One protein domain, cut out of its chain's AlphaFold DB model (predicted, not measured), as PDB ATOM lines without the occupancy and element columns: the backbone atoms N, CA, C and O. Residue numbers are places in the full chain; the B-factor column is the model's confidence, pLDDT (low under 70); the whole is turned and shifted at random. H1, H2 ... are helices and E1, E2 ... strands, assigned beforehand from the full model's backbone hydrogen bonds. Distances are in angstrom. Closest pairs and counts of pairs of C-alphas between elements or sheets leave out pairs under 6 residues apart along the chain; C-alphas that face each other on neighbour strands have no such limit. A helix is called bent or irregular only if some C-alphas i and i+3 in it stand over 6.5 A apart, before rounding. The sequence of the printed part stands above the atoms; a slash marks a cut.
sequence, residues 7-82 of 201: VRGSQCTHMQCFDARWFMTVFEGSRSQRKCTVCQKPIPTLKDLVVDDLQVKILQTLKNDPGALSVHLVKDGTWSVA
ATOM      1  N   VAL A   7     389.704 369.595  36.920       98.38
ATOM      2  CA  VAL A   7     389.798 370.439  35.729       98.38
ATOM      3  C   VAL A   7     391.221 370.539  35.188       98.38
ATOM      4  O   VAL A   7     392.216 370.271  35.868       98.38
ATOM      5  N   ARG A   8     391.301 370.954  33.926       98.19
ATOM      6  CA  ARG A   8     392.525 371.177  33.149       98.19
ATOM      7  C   ARG A   8     392.264 372.249  32.092       98.19
ATOM      8  O   ARG A   8     391.119 372.504  31.733       98.19
ATOM      9  N   GLY A   9     393.313 372.867  31.556       98.25
ATOM     10  CA  GLY A   9     393.159 373.728  30.377       98.25
ATOM     11  C   GLY A   9     392.857 372.903  29.117       98.25
ATOM     12  O   GLY A   9     393.424 371.826  28.945       98.25
ATOM     13  N   SER A  10     392.040 373.416  28.199       97.88
ATOM     14  CA  SER A  10     391.673 372.769  26.928       97.88
ATOM     15  C   SER A  10     392.891 372.395  26.069       97.88
ATOM     16  O   SER A  10     392.893 371.372  25.393       97.88
ATOM     17  N   GLN A  11     393.966 373.185  26.157       97.56
ATOM     18  CA  GLN A  11     395.232 372.977  25.440       97.56
ATOM     19  C   GLN A  11     396.229 372.062  26.189       97.56
ATOM     20  O   GLN A  11     397.386 371.915  25.774       97.56
ATOM     21  N   CYS A  12     395.833 371.467  27.319       97.94
ATOM     22  CA  CYS A  12     396.686 370.597  28.132       97.94
ATOM     23  C   CYS A  12     396.775 369.177  27.560       97.94
ATOM     24  O   CYS A  12     395.761 368.534  27.301       97.94
ATOM     25  N   THR A  13     397.998 368.655  27.447       96.38
ATOM     26  CA  THR A  13     398.302 367.331  26.865       96.38
ATOM     27  C   THR A  13     398.642 366.249  27.901       96.38
ATOM     28  O   THR A  13     398.888 365.108  27.528       96.38
ATOM     29  N   HIS A  14     398.645 366.581  29.195       96.00
ATOM     30  CA  HIS A  14     398.769 365.630  30.312       96.00
ATOM     31  C   HIS A  14     397.388 365.156  30.787       96.00
ATOM     32  O   HIS A  14     396.402 365.863  30.603       96.00
ATOM     33  N   MET A  15     397.320 363.999  31.453       94.75
ATOM     34  CA  MET A  15     396.062 363.461  32.004       94.75
ATOM     35  C   MET A  15     395.753 363.928  33.439       94.75
ATOM     36  O   MET A  15     394.615 363.843  33.900       94.75
ATOM     37  N   GLN A  16     396.758 364.418  34.169       96.25
ATOM     38  CA  GLN A  16     396.584 364.916  35.533       96.25
ATOM     39  C   GLN A  16     395.749 366.204  35.537       96.25
ATOM     40  O   GLN A  16     396.027 367.120  34.765       96.25
ATOM     41  N   CYS A  17     394.762 366.276  36.425       97.69
ATOM     42  CA  CYS A  17     393.953 367.471  36.662       97.69
ATOM     43  C   CYS A  17     394.331 368.152  37.985       97.69
ATOM     44  O   CYS A  17     395.043 367.581  38.812       97.69
ATOM     45  N   PHE A  18     393.834 369.371  38.170       97.50
ATOM     46  CA  PHE A  18     393.846 370.121  39.426       97.50
ATOM     47  C   PHE A  18     392.402 370.481  39.817       97.50
ATOM     48  O   PHE A  18     391.479 370.272  39.031       97.50
ATOM     49  N   ASP A  19     392.177 370.992  41.028       97.75
ATOM     50  CA  ASP A  19     390.824 371.328  41.484       97.75
ATOM     51  C   ASP A  19     390.364 372.719  41.009       97.75
ATOM     52  O   ASP A  19     391.120 373.696  41.063       97.75
ATOM     53  N   ALA A  20     389.106 372.818  40.571       97.44
ATOM     54  CA  ALA A  20     388.533 374.054  40.046       97.44
ATOM     55  C   ALA A  20     388.406 375.159  41.100       97.44
ATOM     56  O   ALA A  20     388.707 376.313  40.800       97.44
ATOM     57  N   ARG A  21     388.010 374.825  42.336       96.50
ATOM     58  CA  ARG A  21     387.855 375.800  43.426       96.50
ATOM     59  C   ARG A  21     389.197 376.439  43.765       96.50
ATOM     60  O   ARG A  21     389.265 377.648  43.957       96.50
ATOM     61  N   TRP A  22     390.259 375.635  43.791       95.50
ATOM     62  CA  TRP A  22     391.623 376.127  43.971       95.50
ATOM     63  C   TRP A  22     392.074 377.019  42.800       95.50
ATOM     64  O   TRP A  22     392.652 378.084  43.016       95.50
ATOM     65  N   PHE A  23     391.773 376.628  41.557       96.75
ATOM     66  CA  PHE A  23     392.185 377.398  40.383       96.75
ATOM     67  C   PHE A  23     391.436 378.730  40.218       96.75
ATOM     68  O   PHE A  23     391.998 379.657  39.636       96.75
ATOM     69  N   MET A  24     390.221 378.879  40.759       96.56
ATOM     70  CA  MET A  24     389.512 380.170  40.754       96.56
ATOM     71  C   MET A  24     390.340 381.275  41.421       96.56
ATOM     72  O   MET A  24     390.520 382.328  40.819       96.56
ATOM     73  N   THR A  25     390.962 381.008  42.574       95.94
ATOM     74  CA  THR A  25     391.843 381.974  43.257       95.94
ATOM     75  C   THR A  25     393.095 382.313  42.435       95.94
ATOM     76  O   THR A  25     393.546 383.458  42.417       95.94
ATOM     77  N   VAL A  26     393.635 381.350  41.678       94.50
ATOM     78  CA  VAL A  26     394.739 381.594  40.726       94.50
ATOM     79  C   VAL A  26     394.278 382.443  39.534       94.50
ATOM     80  O   VAL A  26     395.043 383.257  39.014       94.50
ATOM     81  N   PHE A  27     393.025 382.284  39.101       95.19
ATOM     82  CA  PHE A  27     392.437 383.073  38.022       95.19
ATOM     83  C   PHE A  27     392.027 384.484  38.464       95.19
ATOM     84  O   PHE A  27     392.125 385.418  37.674       95.19
ATOM     85  N   GLU A  28     391.600 384.671  39.709       95.94
ATOM     86  CA  GLU A  28     391.360 385.985  40.321       95.94
ATOM     87  C   GLU A  28     392.667 386.789  40.425       95.94
ATOM     88  O   GLU A  28     392.676 387.995  40.169       95.94
ATOM     89  N   GLY A  29     393.783 386.101  40.688       94.19
ATOM     90  CA  GLY A  29     395.136 386.652  40.692       94.19
ATOM     91  C   GLY A  29     395.685 387.110  39.330       94.19
ATOM     92  O   GLY A  29     395.000 387.203  38.299       94.19
ATOM     93  N   SER A  30     396.981 387.426  39.330       92.94
ATOM     94  CA  SER A  30     397.688 388.055  38.210       92.94
ATOM     95  C   SER A  30     397.641 387.214  36.935       92.94
ATOM     96  O   SER A  30     397.861 386.007  36.961       92.94
ATOM     97  N   ARG A  31     397.448 387.854  35.768       90.88
ATOM     98  CA  ARG A  31     397.420 387.156  34.462       90.88
ATOM     99  C   ARG A  31     398.663 386.291  34.193       90.88
ATOM    100  O   ARG A  31     398.547 385.268  33.530       90.88
ATOM    101  N   SER A  32     399.820 386.656  34.748       92.50
ATOM    102  CA  SER A  32     401.071 385.884  34.692       92.50
ATOM    103  C   SER A  32     401.012 384.521  35.403       92.50
ATOM    104  O   SER A  32     401.747 383.608  35.013       92.50
ATOM    105  N   GLN A  33     400.139 384.370  36.405       93.31
ATOM    106  CA  GLN A  33     399.926 383.150  37.196       93.31
ATOM    107  C   GLN A  33     398.879 382.210  36.577       93.31
ATOM    108  O   GLN A  33     398.788 381.054  36.980       93.31
ATOM    109  N   ARG A  34     398.108 382.668  35.576       95.75
ATOM    110  CA  ARG A  34     397.014 381.915  34.931       95.75
ATOM    111  C   ARG A  34     397.559 380.863  33.963       95.75
ATOM    112  O   ARG A  34     397.456 380.981  32.742       95.75
ATOM    113  N   LYS A  35     398.196 379.846  34.534       97.50
ATOM    114  CA  LYS A  35     398.878 378.744  33.853       97.50
ATOM    115  C   LYS A  35     398.472 377.419  34.486       97.50
ATOM    116  O   LYS A  35     398.211 377.350  35.683       97.50
ATOM    117  N   CYS A  36     398.453 376.355  33.692       97.75
ATOM    118  CA  CYS A  36     398.289 375.005  34.217       97.75
ATOM    119  C   CYS A  36     399.457 374.656  35.153       97.75
ATOM    120  O   CYS A  36     400.610 374.716  34.734       97.75
ATOM    121  N   THR A  37     399.181 374.219  36.382       96.19
ATOM    122  CA  THR A  37     400.226 373.802  37.338       96.19
ATOM    123  C   THR A  37     401.095 372.653  36.831       96.19
ATOM    124  O   THR A  37     402.292 372.635  37.099       96.19
ATOM    125  N   VAL A  38     400.509 371.725  36.068       97.31
ATOM    126  CA  VAL A  38     401.166 370.492  35.604       97.31
ATOM    127  C   VAL A  38     402.094 370.729  34.404       97.31
ATOM    128  O   VAL A  38     403.135 370.089  34.305       97.31
ATOM    129  N   CYS A  39     401.743 371.629  33.475       97.94
ATOM    130  CA  CYS A  39     402.518 371.844  32.236       97.94
ATOM    131  C   CYS A  39     402.840 373.304  31.890       97.94
ATOM    132  O   CYS A  39     403.347 373.573  30.804       97.94
ATOM    133  N   GLN A  40     402.518 374.251  32.772       97.00
ATOM    134  CA  GLN A  40     402.799 375.691  32.660       97.00
ATOM    135  C   GLN A  40     402.246 376.407  31.408       97.00
ATOM    136  O   GLN A  40     402.468 377.608  31.235       97.00
ATOM    137  N   LYS A  41     401.453 375.723  30.568       97.56
ATOM    138  CA  LYS A  41     400.703 376.339  29.464       97.56
ATOM    139  C   LYS A  41     399.716 377.390  30.000       97.56
ATOM    140  O   LYS A  41     399.064 377.122  31.014       97.56
ATOM    141  N   PRO A  42     399.563 378.550  29.337       97.44
ATOM    142  CA  PRO A  42     398.623 379.584  29.756       97.44
ATOM    143  C   PRO A  42     397.164 379.126  29.619       97.44
ATOM    144  O   PRO A  42     396.816 378.385  28.701       97.44
ATOM    145  N   ILE A  43     396.314 379.615  30.520       97.69
ATOM    146  CA  ILE A  43     394.855 379.444  30.520       97.69
ATOM    147  C   ILE A  43     394.262 380.865  30.565       97.69
ATOM    148  O   ILE A  43     394.029 381.405  31.649       97.69
ATOM    149  N   PRO A  44     394.126 381.547  29.408       95.75
ATOM    150  CA  PRO A  44     393.876 382.989  29.374       95.75
ATOM    151  C   PRO A  44     392.453 383.371  29.806       95.75
ATOM    152  O   PRO A  44     392.255 384.467  30.339       95.75
ATOM    153  N   THR A  45     391.469 382.487  29.619       96.50
ATOM    154  CA  THR A  45     390.078 382.688  30.043       96.50
ATOM    155  C   THR A  45     389.552 381.490  30.839       96.50
ATOM    156  O   THR A  45     390.007 380.363  30.661       96.50
ATOM    157  N   LEU A  46     388.527 381.700  31.673       96.19
ATOM    158  CA  LEU A  46     387.825 380.594  32.345       96.19
ATOM    159  C   LEU A  46     387.095 379.657  31.366       96.19
ATOM    160  O   LEU A  46     386.784 378.532  31.735       96.19
ATOM    161  N   LYS A  47     386.845 380.081  30.117       97.25
ATOM    162  CA  LYS A  47     386.263 379.218  29.073       97.25
ATOM    163  C   LYS A  47     387.270 378.210  28.515       97.25
ATOM    164  O   LYS A  47     386.865 377.228  27.905       97.25
ATOM    165  N   ASP A  48     388.564 378.442  28.735       97.19
ATOM    166  CA  ASP A  48     389.627 377.501  28.386       97.19
ATOM    167  C   ASP A  48     389.801 376.405  29.448       97.19
ATOM    168  O   ASP A  48     390.617 375.508  29.258       97.19
ATOM    169  N   LEU A  49     389.068 376.465  30.565       97.50
ATOM    170  CA  LEU A  49     389.085 375.466  31.628       97.50
ATOM    171  C   LEU A  49     387.990 374.420  31.370       97.50
ATOM    172  O   LEU A  49     386.815 374.764  31.251       97.50
ATOM    173  N   VAL A  50     388.368 373.143  31.294       98.19
ATOM    174  CA  VAL A  50     387.449 372.020  31.050       98.19
ATOM    175  C   VAL A  50     387.459 371.043  32.222       98.19
ATOM    176  O   VAL A  50     388.509 370.791  32.815       98.19
ATOM    177  N   VAL A  51     386.284 370.495  32.544       98.38
ATOM    178  CA  VAL A  51     386.119 369.385  33.496       98.38
ATOM    179  C   VAL A  51     386.510 368.081  32.803       98.38
ATOM    180  O   VAL A  51     386.168 367.870  31.642       98.38
ATOM    181  N   ASP A  52     387.242 367.213  33.501       97.56
ATOM    182  CA  ASP A  52     387.697 365.931  32.955       97.56
ATOM    183  C   ASP A  52     386.774 364.790  33.419       97.56
ATOM    184  O   ASP A  52     386.862 364.306  34.549       97.56
ATOM    185  N   ASP A  53     385.859 364.364  32.542       96.69
ATOM    186  CA  ASP A  53     384.831 363.351  32.831       96.69
ATOM    187  C   ASP A  53     385.391 361.998  33.292       96.69
ATOM    188  O   ASP A  53     384.704 361.253  33.996       96.69
ATOM    189  N   LEU A  54     386.611 361.639  32.879       95.75
ATOM    190  CA  LEU A  54     387.270 360.415  33.331       95.75
ATOM    191  C   LEU A  54     387.700 360.571  34.793       95.75
ATOM    192  O   LEU A  54     387.374 359.721  35.620       95.75
ATOM    193  N   GLN A  55     388.341 361.693  35.131       96.50
ATOM    194  CA  GLN A  55     388.696 362.011  36.515       96.50
ATOM    195  C   GLN A  55     387.452 362.162  37.405       96.50
ATOM    196  O   GLN A  55     387.459 361.687  38.539       96.50
ATOM    197  N   VAL A  56     386.350 362.737  36.900       97.25
ATOM    198  CA  VAL A  56     385.063 362.785  37.624       97.25
ATOM    199  C   VAL A  56     384.577 361.374  37.969       97.25
ATOM    200  O   VAL A  56     384.229 361.122  39.122       97.25
ATOM    201  N   LYS A  57     384.594 360.435  37.014       96.31
ATOM    202  CA  LYS A  57     384.186 359.034  37.245       96.31
ATOM    203  C   LYS A  57     385.097 358.345  38.266       96.31
ATOM    204  O   LYS A  57     384.589 357.756  39.215       96.31
ATOM    205  N   ILE A  58     386.419 358.497  38.139       95.88
ATOM    206  CA  ILE A  58     387.411 357.966  39.095       95.88
ATOM    207  C   ILE A  58     387.140 358.490  40.516       95.88
ATOM    208  O   ILE A  58     387.040 357.713  41.467       95.88
ATOM    209  N   LEU A  59     386.968 359.806  40.677       95.81
ATOM    210  CA  LEU A  59     386.677 360.422  41.975       95.81
ATOM    211  C   LEU A  59     385.326 359.972  42.546       95.81
ATOM    212  O   LEU A  59     385.222 359.812  43.760       95.81
ATOM    213  N   GLN A  60     384.312 359.750  41.704       95.44
ATOM    214  CA  GLN A  60     383.000 359.252  42.126       95.44
ATOM    215  C   GLN A  60     383.046 357.797  42.605       95.44
ATOM    216  O   GLN A  60     382.491 357.507  43.664       95.44
ATOM    217  N   THR A  61     383.728 356.904  41.882       95.12
ATOM    218  CA  THR A  61     383.919 355.502  42.295       95.12
ATOM    219  C   THR A  61     384.685 355.411  43.616       95.12
ATOM    220  O   THR A  61     384.321 354.631  44.491       95.12
ATOM    221  N   LEU A  62     385.700 356.261  43.803       94.12
ATOM    222  CA  LEU A  62     386.549 356.277  44.998       94.12
ATOM    223  C   LEU A  62     386.000 357.135  46.156       94.12
ATOM    224  O   LEU A  62     386.719 357.388  47.118       94.12
ATOM    225  N   LYS A  63     384.726 357.554  46.128       92.19
ATOM    226  CA  LYS A  63     384.090 358.264  47.262       92.19
ATOM    227  C   LYS A  63     384.115 357.465  48.568       92.19
ATOM    228  O   LYS A  63     384.211 358.059  49.637       92.19
ATOM    229  N   ASN A  64     384.033 356.140  48.464       90.31
ATOM    230  CA  ASN A  64     384.002 355.229  49.610       90.31
ATOM    231  C   ASN A  64     385.401 354.726  50.017       90.31
ATOM    232  O   ASN A  64     385.518 354.053  51.037       90.31
ATOM    233  N   ASP A  65     386.448 355.065  49.254       91.69
ATOM    234  CA  ASP A  65     387.845 354.786  49.596       91.69
ATOM    235  C   ASP A  65     388.636 356.105  49.738       91.69
ATOM    236  O   ASP A  65     389.277 356.576  48.791       91.69
ATOM    237  N   PRO A  66     388.620 356.725  50.933       87.12
ATOM    238  CA  PRO A  66     389.435 357.903  51.213       87.12
ATOM    239  C   PRO A  66     390.943 357.594  51.290       87.12
ATOM    240  O   PRO A  66     391.737 358.531  51.373       87.12
ATOM    241  N   GLY A  67     391.349 356.317  51.277       89.75
ATOM    242  CA  GLY A  67     392.742 355.872  51.286       89.75
ATOM    243  C   GLY A  67     393.387 355.783  49.897       89.75
ATOM    244  O   GLY A  67     394.614 355.840  49.812       89.75
ATOM    245  N   ALA A  68     392.596 355.688  48.824       91.69
ATOM    246  CA  ALA A  68     393.079 355.650  47.443       91.69
ATOM    247  C   ALA A  68     393.596 357.024  46.971       91.69
ATOM    248  O   ALA A  68     392.820 357.886  46.537       91.69
ATOM    249  N   LEU A  69     394.916 357.226  47.043       91.56
ATOM    250  CA  LEU A  69     395.600 358.460  46.621       91.56
ATOM    251  C   LEU A  69     395.980 358.480  45.130       91.56
ATOM    252  O   LEU A  69     396.107 359.555  44.548       91.56
ATOM    253  N   SER A  70     396.149 357.311  44.513       92.50
ATOM    254  CA  SER A  70     396.657 357.132  43.148       92.50
ATOM    255  C   SER A  70     395.916 356.005  42.417       92.50
ATOM    256  O   SER A  70     395.315 355.121  43.028       92.50
ATOM    257  N   VAL A  71     395.938 356.060  41.083       94.50
ATOM    258  CA  VAL A  71     395.325 355.070  40.185       94.50
ATOM    259  C   VAL A  71     396.271 354.746  39.033       94.50
ATOM    260  O   VAL A  71     396.981 355.629  38.546       94.50
ATOM    261  N   HIS A  72     396.255 353.502  38.563       94.44
ATOM    262  CA  HIS A  72     396.859 353.135  37.284       94.44
ATOM    263  C   HIS A  72     395.812 353.303  36.184       94.44
ATOM    264  O   HIS A  72     394.715 352.765  36.296       94.44
ATOM    265  N   LEU A  73     396.145 354.045  35.125       93.81
ATOM    266  CA  LEU A  73     395.273 354.276  33.970       93.81
ATOM    267  C   LEU A  73     395.860 353.599  32.726       93.81
ATOM    268  O   LEU A  73     397.015 353.831  32.367       93.81
ATOM    269  N   VAL A  74     395.046 352.785  32.060       94.62
ATOM    270  CA  VAL A  74     395.389 352.031  30.850       94.62
ATOM    271  C   VAL A  74     394.966 352.822  29.603       94.62
ATOM    272  O   VAL A  74     394.100 353.696  29.650       94.62
ATOM    273  N   LYS A  75     395.600 352.547  28.455       91.19
ATOM    274  CA  LYS A  75     395.380 353.278  27.187       91.19
ATOM    275  C   LYS A  75     393.964 353.158  26.609       91.19
ATOM    276  O   LYS A  75     393.609 353.959  25.752       91.19
ATOM    277  N   ASP A  76     393.186 352.173  27.046       92.88
ATOM    278  CA  ASP A  76     391.779 351.972  26.679       92.88
ATOM    279  C   ASP A  76     390.798 352.769  27.566       92.88
ATOM    280  O   ASP A  76     389.595 352.764  27.313       92.88
ATOM    281  N   GLY A  77     391.301 353.474  28.588       88.94
ATOM    282  CA  GLY A  77     390.498 354.212  29.564       88.94
ATOM    283  C   GLY A  77     390.073 353.391  30.788       88.94
ATOM    284  O   GLY A  77     389.449 353.950  31.691       88.94
ATOM    285  N   THR A  78     390.417 352.100  30.858       94.19
ATOM    286  CA  THR A  78     390.251 351.304  32.083       94.19
ATOM    287  C   THR A  78     391.284 351.712  33.133       94.19
ATOM    288  O   THR A  78     392.371 352.196  32.810       94.19
ATOM    289  N   TRP A  79     390.942 351.568  34.411       95.75
ATOM    290  CA  TRP A  79     391.806 351.983  35.511       95.75
ATOM    291  C   TRP A  79     391.603 351.110  36.750       95.75
ATOM    292  O   TRP A  79     390.537 350.524  36.944       95.75
ATOM    293  N   SER A  80     392.623 351.058  37.604       94.38
ATOM    294  CA  SER A  80     392.576 350.437  38.929       94.38
ATOM    295  C   SER A  80     393.101 351.407  39.985       94.38
ATOM    296  O   SER A  80     393.848 352.335  39.670       94.38
ATOM    297  N   VAL A  81     392.753 351.186  41.254       94.75
ATOM    298  CA  VAL A  81     393.503 351.796  42.363       94.75
ATOM    299  C   VAL A  81     394.951 351.303  42.281       94.75
ATOM    300  O   VAL A  81     395.190 350.155  41.904       94.75
ATOM    301  N   ALA A  82     395.910 352.189  42.547       90.44
ATOM    302  CA  ALA A  82     397.304 351.791  42.685       90.44
ATOM    303  C   ALA A  82     397.511 351.184  44.072       90.44
ATOM    304  O   ALA A  82     397.030 351.746  45.060       90.44
TER     305      ALA A  82
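AT A GLANCE: This is residues 7 to 82 of the 201 residues of a protein of Palpitomonas bilix (UniProt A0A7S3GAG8). The model has two small lobes set end to end: one holds a short pair of strands, E1 and E2, with helix H1 and a long loop of residues 29 to 48, and the other holds helix H2 beside the strand hairpin E3 and E4. The lobes are joined through the single residue between E2 and H2, and much of the first lobe is loop. The printed part has 76 residues with two named helices and four named strands, in the order E1, H1, E2, H2, E3, E4, and each strand pair is an antiparallel sheet of two. The class is mixed, helices and strands, with 33 residues, under half, in named elements. The whole is only just loose, close to compact, with a radius of gyration of the C-alphas of 13.8 A and spans of 37 by 25 by 17 A.

HOW THE PARTS SIT: E1, residues 7 to 9, and E2, residues 49 to 51, are antiparallel neighbours at 143 degrees between their directions. N 8 and O 50 are 3.0 A apart, and N 50 and O 8 are 2.9 A apart, both within hydrogen-bond range. H1, residues 20 to 28, has one pair of C-alphas within 8 A of E1, those of Val 7 and Ala 20, 5.8 A apart. H2, residues 53 to 64, follows E2 after a tight link of 1 residue. E3, residues 71 to 73, and E4, residues 79 to 81, form a hairpin, antiparallel at 164 degrees, with N 72 and O 80 2.9 A apart. H2 and E4 are near each other, with 5 pairs of C-alphas within 10 A. H1 and H2 are apart, and E1 is apart from E3 and E4. Of the O i to N i+4 pairs, 3 of 5 in H1 and 7 of 8 in H2 are within hydrogen-bond range.

IN THESE COORDINATES: E1 begins at C-alpha 7, (389.798, 370.439, 35.729), and spans 7.1 A; E2 spans 7.0 A. H1 is 12.3 A long. H2 is 18.7 A long, from C-alpha 53 at (384.831, 363.351, 32.831), and is irregular: C-alphas 61 and 64 are 7.3 A apart. E3 spans 6.3 A and E4 7.1 A, the latter ending at C-alpha 81, (393.503, 351.796, 42.363).

THE WHOLE: The two C-alphas farthest apart, those of Ser 30 and Asp 76, are 38.3 A apart. The printed part has no cut. The link from H1 to E2, 20 residues, is long. The mean pLDDT of the printed part is 95.3, and no printed residue is under 70.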